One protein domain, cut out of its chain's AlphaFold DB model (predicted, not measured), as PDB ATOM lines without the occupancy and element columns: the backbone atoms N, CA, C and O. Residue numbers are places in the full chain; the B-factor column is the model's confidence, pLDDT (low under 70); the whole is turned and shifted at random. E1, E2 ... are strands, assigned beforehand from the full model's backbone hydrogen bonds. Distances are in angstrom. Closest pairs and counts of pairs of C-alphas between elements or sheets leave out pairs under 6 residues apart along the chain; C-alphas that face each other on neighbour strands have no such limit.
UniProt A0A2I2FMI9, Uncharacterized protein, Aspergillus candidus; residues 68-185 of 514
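Overview. This is residues 68 to 185 of the 514 residues of an uncharacterized protein of Aspergillus candidus (UniProt A0A2I2FMI9). Three small antiparallel sheets, E2-E1-E3, E5-E4-E6 and the hairpin E7-E8, stand as three walls round one core, an incompletely closed triangle. E2, E5 and E8 come close together at one corner, and hairpin E7-E8 lies partly over one face of E5-E4-E6. The printed part has 118 residues, with eight strands in the order E1 to E8 and no named helix; its class is all strand, though under half of its residues are in named elements. It is compact, with a radius of gyration of the C-alphas of 13.8 A and spans of 40 by 31 by 24 A.

Arrangement. Start at E1, residues 75 to 83, the inner strand of a strongly twisted sheet, and you find E2, residues 86 to 93, joined to it as a hairpin, with N 79 and O 91 3.0 A apart. On E1's other side is E3, residues 105 to 109, with N 78 and O 106 at 2.9 A. Next, E4, residues 116 to 121, forms a hairpin with E5, residues 126 to 132, N 118 and O 130 at 2.9 A; E6, residues 146 to 151, is E4's other neighbour, N 119 and O 148 at 2.9 A. E7, residues 158 to 163, and E8, residues 168 to 173, form the last hairpin, N 162 and O 170 at 2.9 A. The closest C-alphas of E2 and E5 are Tyr 88 and Arg 127, 4.4 A; of E2 and E8, Ser 90 and Ile 168, 5.4 A.

Along the chain. Find C-alpha 75 at (231.298, 238.971, 211.155); E1 runs 25.7 A from there, and E2 21.1 A. E8 ends at C-alpha 173, (241.907, 226.007, 205.194).

Size, cuts and confidence. The printed part has no cut. The links E2 to E3 and E5 to E6 are long. Look for low pLDDT at residues 72 to 73, 97 to 104, 155 and 175 to 181.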
ATOM      1  N   LEU A  68     239.989 230.819 212.706       83.31
ATOM      2  CA  LEU A  68     238.607 231.292 212.688       83.31
ATOM      3  C   LEU A  68     237.694 230.160 212.237       83.31
ATOM      4  O   LEU A  68     237.977 229.501 211.239       83.31
ATOM      5  N   ASN A  69     236.603 229.941 212.963       81.94
ATOM      6  CA  ASN A  69     235.577 228.985 212.563       81.94
ATOM      7  C   ASN A  69     234.560 229.702 211.666       81.94
ATOM      8  O   ASN A  69     233.866 230.604 212.143       81.94
ATOM      9  N   LEU A  70     234.500 229.332 210.385       79.31
ATOM     10  CA  LEU A  70     233.668 230.025 209.399       79.31
ATOM     11  C   LEU A  70     232.165 229.856 209.678       79.31
ATOM     12  O   LEU A  70     231.412 230.796 209.443       79.31
ATOM     13  N   ASP A  71     231.744 228.746 210.291       71.75
ATOM     14  CA  ASP A  71     230.327 228.474 210.581       71.75
ATOM     15  C   ASP A  71     229.771 229.219 211.786       71.75
ATOM     16  O   ASP A  71     228.591 229.575 211.845       71.75
ATOM     17  N   GLN A  72     230.631 229.495 212.758       65.94
ATOM     18  CA  GLN A  72     230.239 230.201 213.976       65.94
ATOM     19  C   GLN A  72     230.409 231.719 213.842       65.94
ATOM     20  O   GLN A  72     229.847 232.483 214.632       65.94
ATOM     21  N   THR A  73     231.156 232.175 212.834       69.88
ATOM     22  CA  THR A  73     231.543 233.579 212.677       69.88
ATOM     23  C   THR A  73     230.741 234.229 211.556       69.88
ATOM     24  O   THR A  73     230.982 233.986 210.383       69.88
ATOM     25  N   ARG A  74     229.795 235.115 211.897       74.31
ATOM     26  CA  ARG A  74     229.049 235.897 210.883       74.31
ATOM     27  C   ARG A  74     229.721 237.209 210.490       74.31
ATOM     28  O   ARG A  74     229.443 237.756 209.427       74.31
ATOM     29  N   ASN A  75     230.582 237.723 211.360       83.00
ATOM     30  CA  ASN A  75     231.298 238.971 211.155       83.00
ATOM     31  C   ASN A  75     232.764 238.750 211.489       83.00
ATOM     32  O   ASN A  75     233.078 238.285 212.581       83.00
ATOM     33  N   VAL A  76     233.639 239.120 210.566       87.06
ATOM     34  CA  VAL A  76     235.083 239.090 210.770       87.06
ATOM     35  C   VAL A  76     235.591 240.516 210.812       87.06
ATOM     36  O   VAL A  76     235.234 241.341 209.979       87.06
ATOM     37  N   TRP A  77     236.432 240.814 211.787       87.25
ATOM     38  CA  TRP A  77     237.047 242.118 211.958       87.25
ATOM     39  C   TRP A  77     238.482 242.061 211.461       87.25
ATOM     40  O   TRP A  77     239.279 241.230 211.909       87.25
ATOM     41  N   ILE A  78     238.798 242.948 210.523       88.88
ATOM     42  CA  ILE A  78     240.141 243.138 209.992       88.88
ATOM     43  C   ILE A  78     240.724 244.413 210.568       88.88
ATOM     44  O   ILE A  78     240.079 245.454 210.527       88.88
ATOM     45  N   SER A  79     241.972 244.345 211.020       88.12
ATOM     46  CA  SER A  79     242.796 245.536 211.225       88.12
ATOM     47  C   SER A  79     243.785 245.671 210.082       88.12
ATOM     48  O   SER A  79     244.330 244.669 209.602       88.12
ATOM     49  N   ARG A  80     244.046 246.909 209.667       88.56
ATOM     50  CA  ARG A  80     245.007 247.219 208.610       88.56
ATOM     51  C   ARG A  80     246.247 247.908 209.159       88.56
ATOM     52  O   ARG A  80     246.252 248.427 210.270       88.56
ATOM     53  N   ILE A  81     247.325 247.842 208.392       87.44
ATOM     54  CA  ILE A  81     248.552 248.591 208.632       87.44
ATOM     55  C   ILE A  81     249.080 249.083 207.289       87.44
ATOM     56  O   ILE A  81     249.192 248.314 206.335       87.44
ATOM     57  N   MET A  82     249.401 250.370 207.206       86.56
ATOM     58  CA  MET A  82     250.063 250.919 206.027       86.56
ATOM     59  C   MET A  82     251.535 250.508 206.030       86.56
ATOM     60  O   MET A  82     252.160 250.467 207.088       86.56
ATOM     61  N   TYR A  83     252.104 250.208 204.870       85.38
ATOM     62  CA  TYR A  83     253.539 250.033 204.676       85.38
ATOM     63  C   TYR A  83     253.899 250.451 203.254       85.38
ATOM     64  O   TYR A  83     253.343 249.924 202.296       85.38
ATOM     65  N   ARG A  84     254.810 251.426 203.118       81.94
ATOM     66  CA  ARG A  84     255.214 251.993 201.814       81.94
ATOM     67  C   ARG A  84     254.024 252.428 200.938       81.94
ATOM     68  O   ARG A  84     254.025 252.206 199.735       81.94
ATOM     69  N   GLY A  85     253.002 253.024 201.555       81.75
ATOM     70  CA  GLY A  85     251.793 253.479 200.856       81.75
ATOM     71  C   GLY A  85     250.784 252.377 200.511       81.75
ATOM     72  O   GLY A  85     249.707 252.691 200.022       81.75
ATOM     73  N   VAL A  86     251.077 251.110 200.816       87.12
ATOM     74  CA  VAL A  86     250.169 249.979 200.586       87.12
ATOM     75  C   VAL A  86     249.527 249.542 201.902       87.12
ATOM     76  O   VAL A  86     250.186 249.487 202.941       87.12
ATOM     77  N   SER A  87     248.229 249.239 201.866       90.25
ATOM     78  CA  SER A  87     247.469 248.772 203.028       90.25
ATOM     79  C   SER A  87     247.509 247.249 203.136       90.25
ATOM     80  O   SER A  87     247.046 246.547 202.238       90.25
ATOM     81  N   TYR A  88     248.011 246.739 204.258       91.31
ATOM     82  CA  TYR A  88     248.107 245.309 204.536       91.31
ATOM     83  C   TYR A  88     247.187 244.891 205.670       91.31
ATOM     84  O   TYR A  88     246.991 245.619 206.643       91.31
ATOM     85  N   VAL A  89     246.673 243.671 205.577       91.38
ATOM     86  CA  VAL A  89     245.916 243.019 206.640       91.38
ATOM     87  C   VAL A  89     246.886 242.658 207.768       91.38
ATOM     88  O   VAL A  89     247.804 241.857 207.594       91.38
ATOM     89  N   SER A  90     246.704 243.272 208.937       89.12
ATOM     90  CA  SER A  90     247.563 243.070 210.110       89.12
ATOM     91  C   SER A  90     246.967 242.090 211.112       89.12
ATOM     92  O   SER A  90     247.712 241.383 211.795       89.12
ATOM     93  N   ARG A  91     245.632 242.049 211.211       87.38
ATOM     94  CA  ARG A  91     244.887 241.144 212.092       87.38
ATOM     95  C   ARG A  91     243.569 240.717 211.463       87.38
ATOM     96  O   ARG A  91     242.953 241.492 210.736       87.38
ATOM     97  N   LEU A  92     243.138 239.510 211.812       87.69
ATOM     98  CA  LEU A  92     241.854 238.913 211.436       87.69
ATOM     99  C   LEU A  92     241.233 238.264 212.679       87.69
ATOM    100  O   LEU A  92     241.915 237.470 213.332       87.69
ATOM    101  N   ARG A  93     240.003 238.630 213.054       84.25
ATOM    102  CA  ARG A  93     239.349 238.171 214.297       84.25
ATOM    103  C   ARG A  93     237.841 237.991 214.152       84.25
ATOM    104  O   ARG A  93     237.226 238.608 213.292       84.25
ATOM    105  N   ASP A  94     237.244 237.201 215.036       83.69
ATOM    106  CA  ASP A  94     235.787 237.010 215.135       83.69
ATOM    107  C   ASP A  94     235.069 238.115 215.942       83.69
ATOM    108  O   ASP A  94     233.845 238.253 215.886       83.69
ATOM    109  N   LYS A  95     235.825 238.931 216.684       80.56
ATOM    110  CA  LYS A  95     235.328 240.010 217.550       80.56
ATOM    111  C   LYS A  95     236.106 241.313 217.319       80.56
ATOM    112  O   LYS A  95     237.299 241.250 217.006       80.56
ATOM    113  N   PRO A  96     235.468 242.484 217.506       75.69
ATOM    114  CA  PRO A  96     236.150 243.771 217.388       75.69
ATOM    115  C   PRO A  96     237.217 243.918 218.482       75.69
ATOM    116  O   PRO A  96     237.052 243.406 219.595       75.69
ATOM    117  N   LEU A  97     238.315 244.625 218.193       67.38
ATOM    118  CA  LEU A  97     239.284 244.979 219.234       67.38
ATOM    119  C   LEU A  97     238.657 246.016 220.165       67.38
ATOM    120  O   LEU A  97     237.930 246.907 219.719       67.38
ATOM    121  N   ARG A  98     238.983 245.939 221.460       61.00
ATOM    122  CA  ARG A  98     238.639 247.007 222.405       61.00
ATOM    123  C   ARG A  98     239.231 248.316 221.882       61.00
ATOM    124  O   ARG A  98     240.428 248.365 221.600       61.00
ATOM    125  N   PHE A  99     238.363 249.315 221.712       51.00
ATOM    126  CA  PHE A  99     238.664 250.625 221.142       51.00
ATOM    127  C   PHE A  99     240.037 251.134 221.591       51.00
ATOM    128  O   PHE A  99     240.267 251.419 222.762       51.00
ATOM    129  N   THR A 100     240.951 251.227 220.633       50.38
ATOM    130  CA  THR A 100     242.109 252.113 220.703       50.38
ATOM    131  C   THR A 100     241.890 253.122 219.588       50.38
ATOM    132  O   THR A 100     241.526 252.731 218.481       50.38
ATOM    133  N   GLU A 101     242.031 254.408 219.900       44.97
ATOM    134  CA  GLU A 101     241.592 255.563 219.093       44.97
ATOM    135  C   GLU A 101     242.218 255.659 217.682       44.97
ATOM    136  O   GLU A 101     241.909 256.575 216.931       44.97
ATOM    137  N   LEU A 102     243.071 254.702 217.297       49.16
ATOM    138  CA  LEU A 102     243.875 254.690 216.070       49.16
ATOM    139  C   LEU A 102     243.674 253.440 215.190       49.16
ATOM    140  O   LEU A 102     244.427 253.239 214.241       49.16
ATOM    141  N   SER A 103     242.724 252.550 215.497       55.69
ATOM    142  CA  SER A 103     242.595 251.293 214.744       55.69
ATOM    143  C   SER A 103     241.596 251.406 213.587       55.69
ATOM    144  O   SER A 103     240.389 251.352 213.816       55.69
ATOM    145  N   ASP A 104     242.113 251.467 212.352       65.75
ATOM    146  CA  ASP A 104     241.375 251.240 211.098       65.75
ATOM    147  C   ASP A 104     240.847 249.795 211.055       65.75
ATOM    148  O   ASP A 104     241.420 248.894 210.426       65.75
ATOM    149  N   GLN A 105     239.781 249.545 211.815       76.69
ATOM    150  CA  GLN A 105     239.073 248.278 211.827       76.69
ATOM    151  C   GLN A 105     237.945 248.289 210.813       76.69
ATOM    152  O   GLN A 105     237.063 249.143 210.838       76.69
ATOM    153  N   ILE A 106     237.951 247.281 209.953       83.81
ATOM    154  CA  ILE A 106     236.917 247.067 208.952       83.81
ATOM    155  C   ILE A 106     236.179 245.788 209.309       83.81
ATOM    156  O   ILE A 106     236.782 244.729 209.502       83.81
ATOM    157  N   GLN A 107     234.858 245.893 209.377       85.88
ATOM    158  CA  GLN A 107     233.983 244.745 209.528       85.88
ATOM    159  C   GLN A 107     233.720 244.119 208.156       85.88
ATOM    160  O   GLN A 107     233.119 244.743 207.283       85.88
ATOM    161  N   LEU A 108     234.126 242.868 207.983       84.69
ATOM    162  CA  LEU A 108     233.726 242.026 206.868       84.69
ATOM    163  C   LEU A 108     232.514 241.185 207.261       84.69
ATOM    164  O   LEU A 108     232.512 240.508 208.292       84.69
ATOM    165  N   ARG A 109     231.488 241.200 206.412       83.25
ATOM    166  CA  ARG A 109     230.338 240.303 206.543       83.25
ATOM    167  C   ARG A 109     230.645 239.000 205.824       83.25
ATOM    168  O   ARG A 109     231.011 239.026 204.653       83.25
ATOM    169  N   ILE A 110     230.471 237.883 206.520       84.44
ATOM    170  CA  ILE A 110     230.557 236.561 205.906       84.44
ATOM    171  C   ILE A 110     229.182 236.226 205.300       84.44
ATOM    172  O   ILE A 110     228.177 236.283 206.020       84.44
ATOM    173  N   PRO A 111     229.099 235.906 203.992       84.62
ATOM    174  CA  PRO A 111     227.866 235.421 203.378       84.62
ATOM    175  C   PRO A 111     227.367 234.135 204.048       84.62
ATOM    176  O   PRO A 111     228.153 233.359 204.583       84.62
ATOM    177  N   ARG A 112     226.055 233.865 203.996       80.38
ATOM    178  CA  ARG A 112     225.479 232.645 204.607       80.38
ATOM    179  C   ARG A 112     226.062 231.359 204.024       80.38
ATOM    180  O   ARG A 112     226.084 230.344 204.708       80.38
ATOM    181  N   ARG A 113     226.488 231.411 202.764       84.31
ATOM    182  CA  ARG A 113     227.164 230.331 202.063       84.31
ATOM    183  C   ARG A 113     228.440 230.894 201.455       84.31
ATOM    184  O   ARG A 113     228.389 231.907 200.769       84.31
ATOM    185  N   ILE A 114     229.571 230.249 201.712       86.38
ATOM    186  CA  ILE A 114     230.862 230.633 201.139       86.38
ATOM    187  C   ILE A 114     231.194 229.603 200.066       86.38
ATOM    188  O   ILE A 114     231.315 228.421 200.372       86.38
ATOM    189  N   GLY A 115     231.315 230.037 198.815       85.94
ATOM    190  CA  GLY A 115     231.799 229.191 197.725       85.94
ATOM    191  C   GLY A 115     233.322 229.224 197.611       85.94
ATOM    192  O   GLY A 115     233.955 228.210 197.315       85.94
ATOM    193  N   LYS A 116     233.931 230.392 197.852       88.81
ATOM    194  CA  LYS A 116     235.389 230.562 197.860       88.81
ATOM    195  C   LYS A 116     235.828 231.757 198.700       88.81
ATOM    196  O   LYS A 116     235.075 232.710 198.901       88.81
ATOM    197  N   ILE A 117     237.083 231.725 199.129       90.25
ATOM    198  CA  ILE A 117     237.778 232.851 199.752       90.25
ATOM    199  C   ILE A 117     238.891 233.290 198.806       90.25
ATOM    200  O   ILE A 117     239.649 232.454 198.316       90.25
ATOM    201  N   VAL A 118     238.990 234.592 198.543       91.94
ATOM    202  CA  VAL A 118     240.070 235.166 197.733       91.94
ATOM    203  C   VAL A 118     240.897 236.105 198.596       91.94
ATOM    204  O   VAL A 118     240.388 237.120 199.076       91.94
ATOM    205  N   ALA A 119     242.170 235.769 198.787       92.00
ATOM    206  CA  ALA A 119     243.151 236.652 199.400       92.00
ATOM    207  C   ALA A 119     244.022 237.290 198.324       92.00
ATOM    208  O   ALA A 119     244.670 236.590 197.549       92.00
ATOM    209  N   SER A 120     244.063 238.616 198.296       93.19
ATOM    210  CA  SER A 120     245.004 239.364 197.471       93.19
ATOM    211  C   SER A 120     246.329 239.507 198.223       93.19
ATOM    212  O   SER A 120     246.353 239.841 199.413       93.19
ATOM    213  N   VAL A 121     247.443 239.177 197.570       89.88
ATOM    214  CA  VAL A 121     248.755 239.022 198.215       89.88
ATOM    215  C   VAL A 121     249.882 239.619 197.374       89.88
ATOM    216  O   VAL A 121     249.803 239.717 196.152       89.88
ATOM    217  N   ASP A 122     250.976 239.990 198.030       86.75
ATOM    218  CA  ASP A 122     252.237 240.349 197.378       86.75
ATOM    219  C   ASP A 122     253.446 239.732 198.119       86.75
ATOM    220  O   ASP A 122     253.312 238.744 198.847       86.75
ATOM    221  N   GLY A 123     254.657 240.258 197.901       80.25
ATOM    222  CA  GLY A 123     255.867 239.800 198.601       80.25
ATOM    223  C   GLY A 123     255.911 240.159 200.097       80.25
ATOM    224  O   GLY A 123     256.693 239.576 200.852       80.25
ATOM    225  N   ILE A 124     255.079 241.097 200.549       85.81
ATOM    226  CA  ILE A 124     255.017 241.585 201.929       85.81
ATOM    227  C   ILE A 124     253.917 240.878 202.716       85.81
ATOM    228  O   ILE A 124     254.171 240.487 203.858       85.81
ATOM    229  N   GLY A 125     252.733 240.661 202.153       88.94
ATOM    230  CA  GLY A 125     251.668 239.945 202.853       88.94
ATOM    231  C   GLY A 125     250.313 240.036 202.172       88.94
ATOM    232  O   GLY A 125     250.207 240.366 200.994       88.94
ATOM    233  N   VAL A 126     249.269 239.730 202.939       91.38
ATOM    234  CA  VAL A 126     247.877 239.813 202.495       91.38
ATOM    235  C   VAL A 126     247.428 241.276 202.496       91.38
ATOM    236  O   VAL A 126     247.534 241.961 203.515       91.38
ATOM    237  N   ARG A 127     246.916 241.757 201.363       92.50
ATOM    238  CA  ARG A 127     246.389 243.120 201.158       92.50
ATOM    239  C   ARG A 127     244.879 243.195 201.383       92.50
ATOM    240  O   ARG A 127     244.372 244.169 201.952       92.50
ATOM    241  N   GLY A 128     244.165 242.136 201.018       91.31
ATOM    242  CA  GLY A 128     242.716 242.031 201.132       91.31
ATOM    243  C   GLY A 128     242.247 240.583 201.244       91.31
ATOM    244  O   GLY A 128     242.937 239.654 200.834       91.31
ATOM    245  N   ILE A 129     241.067 240.399 201.837       92.12
ATOM    246  CA  ILE A 129     240.402 239.100 201.989       92.12
ATOM    247  C   ILE A 129     238.937 239.294 201.615       92.12
ATOM    248  O   ILE A 129     238.267 240.160 202.178       92.12
ATOM    249  N   HIS A 130     238.447 238.476 200.690       91.50
ATOM    250  CA  HIS A 130     237.073 238.510 200.210       91.50
ATOM    251  C   HIS A 130     236.423 237.136 200.378       91.50
ATOM    252  O   HIS A 130     236.963 236.129 199.923       91.50
ATOM    253  N   PHE A 131     235.256 237.110 201.021       90.12
ATOM    254  CA  PHE A 131     234.415 235.924 201.157       90.12
ATOM    255  C   PHE A 131     233.323 235.995 200.094       90.12
ATOM    256  O   PHE A 131     232.521 236.928 200.111       90.12
ATOM    257  N   LEU A 132     233.318 235.046 199.161       89.94
ATOM    258  CA  LEU A 132     232.449 235.080 197.988       89.94
ATOM    259  C   LEU A 132     231.475 233.903 198.011       89.94
ATOM    260  O   LEU A 132     231.851 232.777 198.350       89.94
ATOM    261  N   GLU A 133     230.219 234.176 197.663       88.06
ATOM    262  CA  GLU A 133     229.134 233.195 197.733       88.06
ATOM    263  C   GLU A 133     229.186 232.218 196.558       88.06
ATOM    264  O   GLU A 133     229.072 231.006 196.759       88.06
ATOM    265  N   HIS A 134     229.449 232.712 195.347       84.12
ATOM    266  CA  HIS A 134     229.571 231.877 194.160       84.12
ATOM    267  C   HIS A 134     231.024 231.736 193.700       84.12
ATOM    268  O   HIS A 134     231.861 232.633 193.810       84.12
ATOM    269  N   THR A 135     231.341 230.579 193.118       76.38
ATOM    270  CA  THR A 135     232.680 230.296 192.578       76.38
ATOM    271  C   THR A 135     233.020 231.157 191.359       76.38
ATOM    272  O   THR A 135     234.202 231.364 191.076       76.38
ATOM    273  N   SER A 136     232.010 231.697 190.675       79.00
ATOM    274  CA  SER A 136     232.132 232.639 189.558       79.00
ATOM    275  C   SER A 136     232.387 234.084 189.982       79.00
ATOM    276  O   SER A 136     232.857 234.861 189.159       79.00
ATOM    277  N   ASP A 137     232.095 234.454 191.232       84.56
ATOM    278  CA  ASP A 137     232.183 235.849 191.670       84.56
ATOM    279  C   ASP A 137     233.635 236.334 191.657       84.56
ATOM    280  O   ASP A 137     234.556 235.591 192.005       84.56
ATOM    281  N   ALA A 138     233.851 237.592 191.282       84.38
ATOM    282  CA  ALA A 138     235.163 238.224 191.308       84.38
ATOM    283  C   ALA A 138     235.242 239.218 192.477       84.38
ATOM    284  O   ALA A 138     234.298 239.985 192.681       84.38
ATOM    285  N   PRO A 139     236.343 239.245 193.246       86.50
ATOM    286  CA  PRO A 139     236.582 240.336 194.176       86.50
ATOM    287  C   PRO A 139     236.870 241.640 193.406       86.50
ATOM    288  O   PRO A 139     237.320 241.591 192.257       86.50
ATOM    289  N   PRO A 140     236.676 242.805 194.043       83.94
ATOM    290  CA  PRO A 140     237.182 244.070 193.526       83.94
ATOM    291  C   PRO A 140     238.692 243.998 193.270       83.94
ATOM    292  O   PRO A 140     239.437 243.420 194.065       83.94
ATOM    293  N   LEU A 141     239.141 244.599 192.168       79.38
ATOM    294  CA  LEU A 141     240.564 244.718 191.855       79.38
ATOM    295  C   LEU A 141     241.214 245.718 192.822       79.38
ATOM    296  O   LEU A 141     240.713 246.827 192.991       79.38
ATOM    297  N   ASP A 142     242.325 245.327 193.447       81.19
ATOM    298  CA  ASP A 142     243.033 246.129 194.458       81.19
ATOM    299  C   ASP A 142     244.518 246.355 194.113       81.19
ATOM    300  O   ASP A 142     245.354 246.559 195.001       81.19
ATOM    301  N   GLU A 143     244.830 246.284 192.813       84.06
ATOM    302  CA  GLU A 143     246.177 246.369 192.221       84.06
ATOM    303  C   GLU A 143     247.156 245.300 192.729       84.06
ATOM    304  O   GLU A 143     248.363 245.382 192.489       84.06
ATOM    305  N   SER A 144     246.668 244.282 193.444       87.94
ATOM    306  CA  SER A 144     247.535 243.205 193.898       87.94
ATOM    307  C   SER A 144     247.994 242.353 192.716       87.94
ATOM    308  O   SER A 144     247.181 241.982 191.863       87.94
ATOM    309  N   PRO A 145     249.286 241.989 192.676       86.44
ATOM    310  CA  PRO A 145     249.838 241.180 191.596       86.44
ATOM    311  C   PRO A 145     249.436 239.704 191.687       86.44
ATOM    312  O   PRO A 145     249.564 238.980 190.702       86.44
ATOM    313  N   TRP A 146     248.993 239.242 192.861       90.25
ATOM    314  CA  TRP A 146     248.772 237.830 193.140       90.25
ATOM    315  C   TRP A 146     247.528 237.591 194.002       90.25
ATOM    316  O   TRP A 146     247.185 238.402 194.861       90.25
ATOM    317  N   TYR A 147     246.890 236.439 193.804       91.12
ATOM    318  CA  TYR A 147     245.653 236.033 194.456       91.12
ATOM    319  C   TYR A 147     245.717 234.561 194.867       91.12
ATOM    320  O   TYR A 147     245.919 233.671 194.040       91.12
ATOM    321  N   GLU A 148     245.530 234.294 196.151       89.62
ATOM    322  CA  GLU A 148     245.319 232.951 196.683       89.62
ATOM    323  C   GLU A 148     243.810 232.685 196.721       89.62
ATOM    324  O   GLU A 148     243.052 233.443 197.333       89.62
ATOM    325  N   VAL A 149     243.365 231.635 196.026       88.38
ATOM    326  CA  VAL A 149     241.943 231.293 195.904       88.38
ATOM    327  C   VAL A 149     241.687 229.958 196.572       88.38
ATOM    328  O   VAL A 149     242.161 228.917 196.123       88.38
ATOM    329  N   LEU A 150     240.912 230.009 197.646       87.25
ATOM    330  CA  LEU A 150     240.629 228.884 198.517       87.25
ATOM    331  C   LEU A 150     239.172 228.447 198.304       87.25
ATOM    332  O   LEU A 150     238.259 229.153 198.746       87.25
ATOM    333  N   PRO A 151     238.914 227.333 197.596       85.38
ATOM    334  CA  PRO A 151     237.562 226.812 197.448       85.38
ATOM    335  C   PRO A 151     237.053 226.291 198.795       85.38
ATOM    336  O   PRO A 151     237.756 225.555 199.488       85.38
ATOM    337  N   VAL A 152     235.821 226.653 199.152       83.50
ATOM    338  CA  VAL A 152     235.178 226.213 200.395       83.50
ATOM    339  C   VAL A 152     234.111 225.184 200.032       83.50
ATOM    340  O   VAL A 152     233.120 225.507 199.383       83.50
ATOM    341  N   CYS A 153     234.353 223.924 200.398       73.69
ATOM    342  CA  CYS A 153     233.462 222.803 200.067       73.69
ATOM    343  C   CYS A 153     232.502 222.451 201.211       73.69
ATOM    344  O   CYS A 153     231.371 222.053 200.948       73.69
ATOM    345  N   ASP A 154     232.951 222.634 202.455       70.38
ATOM    346  CA  ASP A 154     232.186 222.354 203.671       70.38
ATOM    347  C   ASP A 154     232.050 223.643 204.484       70.38
ATOM    348  O   ASP A 154     232.962 224.471 204.497       70.38
ATOM    349  N   THR A 155     230.929 223.799 205.179       63.88
ATOM    350  CA  THR A 155     230.665 224.979 206.008       63.88
ATOM    351  C   THR A 155     231.509 224.924 207.300       63.88
ATOM    352  O   THR A 155     232.130 225.917 207.676       63.88
ATOM    353  N   ASP A 156     231.725 223.728 207.870       72.12
ATOM    354  CA  ASP A 156     232.459 223.501 209.135       72.12
ATOM    355  C   ASP A 156     233.990 223.753 209.065       72.12
ATOM    356  O   ASP A 156     234.755 223.307 209.927       72.12
ATOM    357  N   GLN A 157     234.490 224.426 208.026       78.88
ATOM    358  CA  GLN A 157     235.922 224.641 207.838       78.88
ATOM    359  C   GLN A 157     236.486 225.722 208.765       78.88
ATOM    360  O   GLN A 157     235.931 226.813 208.936       78.88
ATOM    361  N   LYS A 158     237.672 225.444 209.316       85.62
ATOM    362  CA  LYS A 158     238.487 226.451 209.997       85.62
ATOM    363  C   LYS A 158     239.458 227.108 209.029       85.62
ATOM    364  O   LYS A 158     240.179 226.435 208.291       85.62
ATOM    365  N   LEU A 159     239.508 228.432 209.102       86.75
ATOM    366  CA  LEU A 159     240.487 229.267 208.429       86.75
ATOM    367  C   LEU A 159     241.666 229.516 209.371       86.75
ATOM    368  O   LEU A 159     241.501 230.159 210.405       86.75
ATOM    369  N   PHE A 160     242.847 229.031 209.013       87.06
ATOM    370  CA  PHE A 160     244.102 229.310 209.696       87.06
ATOM    371  C   PHE A 160     244.768 230.562 209.140       87.06
ATOM    372  O   PHE A 160     244.750 230.824 207.939       87.06
ATOM    373  N   VAL A 161     245.382 231.331 210.032       87.19
ATOM    374  CA  VAL A 161     246.039 232.595 209.712       87.19
ATOM    375  C   VAL A 161     247.503 232.501 210.108       87.19
ATOM    376  O   VAL A 161     247.828 232.360 211.286       87.19
ATOM    377  N   ASN A 162     248.395 232.629 209.128       85.88
ATOM    378  CA  ASN A 162     249.828 232.740 209.366       85.88
ATOM    379  C   ASN A 162     250.222 234.222 209.396       85.88
ATOM    380  O   ASN A 162     249.989 234.956 208.433       85.88
ATOM    381  N   SER A 163     250.825 234.672 210.497       84.50
ATOM    382  CA  SER A 163     251.286 236.048 210.675       84.50
ATOM    383  C   SER A 163     252.732 236.086 211.155       84.50
ATOM    384  O   SER A 163     253.140 235.288 211.991       84.50
ATOM    385  N   ASN A 164     253.484 237.085 210.691       83.69
ATOM    386  CA  ASN A 164     254.816 237.398 211.216       83.69
ATOM    387  C   ASN A 164     254.775 238.408 212.382       83.69
ATOM    388  O   ASN A 164     255.754 239.106 212.644       83.69
ATOM    389  N   GLY A 165     253.617 238.566 213.021       82.12
ATOM    390  CA  GLY A 165     253.379 239.538 214.081       82.12
ATOM    391  C   GLY A 165     252.961 240.916 213.572       82.12
ATOM    392  O   GLY A 165     252.133 241.545 214.222       82.12
ATOM    393  N   LEU A 166     253.446 241.389 212.418       84.44
ATOM    394  CA  LEU A 166     253.038 242.674 211.822       84.44
ATOM    395  C   LEU A 166     251.916 242.519 210.806       84.44
ATOM    396  O   LEU A 166     250.894 243.196 210.918       84.44
ATOM    397  N   PHE A 167     252.136 241.624 209.853       88.88
ATOM    398  CA  PHE A 167     251.289 241.378 208.701       88.88
ATOM    399  C   PHE A 167     250.769 239.949 208.762       88.88
ATOM    400  O   PHE A 167     251.440 239.038 209.268       88.88
ATOM    401  N   ILE A 168     249.585 239.732 208.211       89.56
ATOM    402  CA  ILE A 168     249.156 238.393 207.838       89.56
ATOM    403  C   ILE A 168     249.894 238.037 206.549       89.56
ATOM    404  O   ILE A 168     249.868 238.780 205.569       89.56
ATOM    405  N   LYS A 169     250.622 236.924 206.584       85.50
ATOM    406  CA  LYS A 169     251.418 236.415 205.466       85.50
ATOM    407  C   LYS A 169     250.613 235.485 204.578       85.50
ATOM    408  O   LYS A 169     250.838 235.475 203.374       85.50
ATOM    409  N   ARG A 170     249.709 234.705 205.172       83.06
ATOM    410  CA  ARG A 170     248.922 233.701 204.462       83.06
ATOM    411  C   ARG A 170     247.653 233.351 205.228       83.06
ATOM    412  O   ARG A 170     247.639 233.436 206.459       83.06
ATOM    413  N   ILE A 171     246.635 232.916 204.499       86.75
ATOM    414  CA  ILE A 171     245.459 232.246 205.051       86.75
ATOM    415  C   ILE A 171     245.347 230.846 204.441       86.75
ATOM    416  O   ILE A 171     245.705 230.658 203.285       86.75
ATOM    417  N   GLN A 172     244.910 229.863 205.222       85.44
ATOM    418  CA  GLN A 172     244.836 228.459 204.804       85.44
ATOM    419  C   GLN A 172     243.580 227.800 205.365       85.44
ATOM    420  O   GLN A 172     243.113 228.184 206.436       85.44
ATOM    421  N   LEU A 173     243.040 226.793 204.685       83.56
ATOM    422  CA  LEU A 173     241.907 226.007 205.194       83.56
ATOM    423  C   LEU A 173     242.394 224.708 205.852       83.56
ATOM    424  O   LEU A 173     243.333 224.078 205.377       83.56
ATOM    425  N   GLU A 174     241.732 224.275 206.933       74.81
ATOM    426  CA  GLU A 174     242.083 223.055 207.697       74.81
ATOM    427  C   GLU A 174     242.169 221.790 206.832       74.81
ATOM    428  O   GLU A 174     242.991 220.911 207.077       74.81
ATOM    429  N   ARG A 175     241.319 221.710 205.807       65.38
ATOM    430  CA  ARG A 175     241.267 220.610 204.842       65.38
ATOM    431  C   ARG A 175     241.757 221.058 203.469       65.38
ATOM    432  O   ARG A 175     241.102 220.756 202.473       65.38
ATOM    433  N   GLU A 176     242.857 221.810 203.397       59.97
ATOM    434  CA  GLU A 176     243.504 222.072 202.108       59.97
ATOM    435  C   GLU A 176     243.691 220.736 201.373       59.97
ATOM    436  O   GLU A 176     244.348 219.810 201.857       59.97
ATOM    437  N   PHE A 177     242.979 220.598 200.249       49.28
ATOM    438  CA  PHE A 177     242.974 219.393 199.432       49.28
ATOM    439  C   PHE A 177     244.411 219.010 199.069       49.28
ATOM    440  O   PHE A 177     245.287 219.863 198.971       49.28
ATOM    441  N   ARG A 178     244.643 217.724 198.771       47.41
ATOM    442  CA  ARG A 178     245.906 217.190 198.218       47.41
ATOM    443  C   ARG A 178     246.223 217.713 196.795       47.41
ATOM    444  O   ARG A 178     246.733 216.965 195.966       47.41
ATOM    445  N   GLY A 179     245.861 218.952 196.475       53.62
ATOM    446  CA  GLY A 179     246.281 219.693 195.293       53.62
ATOM    447  C   GLY A 179     247.281 220.767 195.714       53.62
ATOM    448  O   GLY A 179     247.216 221.276 196.827       53.62
ATOM    449  N   VAL A 180     248.233 221.102 194.848       55.44
ATOM    450  CA  VAL A 180     249.190 222.167 195.170       55.44
ATOM    451  C   VAL A 180     248.482 223.520 195.079       55.44
ATOM    452  O   VAL A 180     247.914 223.811 194.025       55.44
ATOM    453  N   PRO A 181     248.486 224.338 196.147       67.31
ATOM    454  CA  PRO A 181     247.839 225.639 196.127       67.31
ATOM    455  C   PRO A 181     248.633 226.583 195.219       67.31
ATOM    456  O   PRO A 181     249.732 227.028 195.556       67.31
ATOM    457  N   TYR A 182     248.078 226.872 194.043       79.75
ATOM    458  CA  TYR A 182     248.586 227.929 193.178       79.75
ATOM    459  C   TYR A 182     248.164 229.290 193.705       79.75
ATOM    460  O   TYR A 182     247.011 229.502 194.090       79.75
ATOM    461  N   ILE A 183     249.099 230.229 193.647       86.44
ATOM    462  CA  ILE A 183     248.800 231.646 193.780       86.44
ATOM    463  C   ILE A 183     248.777 232.225 192.366       86.44
ATOM    464  O   ILE A 183     249.735 232.092 191.612       86.44
ATOM    465  N   TRP A 184     247.684 232.870 192.002       89.50
ATOM    466  CA  TRP A 184     247.390 233.255 190.631       89.50
ATOM    467  C   TRP A 184     247.614 234.735 190.397       89.50
ATOM    468  O   TRP A 184     247.322 235.540 191.270       89.50
ATOM    469  N   SER A 185     248.021 235.131 189.196       89.44
ATOM    470  CA  SER A 185     247.973 236.548 188.800       89.44
ATOM    471  C   SER A 185     246.555 237.057 188.503       89.44
ATOM    472  O   SER A 185     246.384 238.205 188.110       89.44
TER     473      SER A 185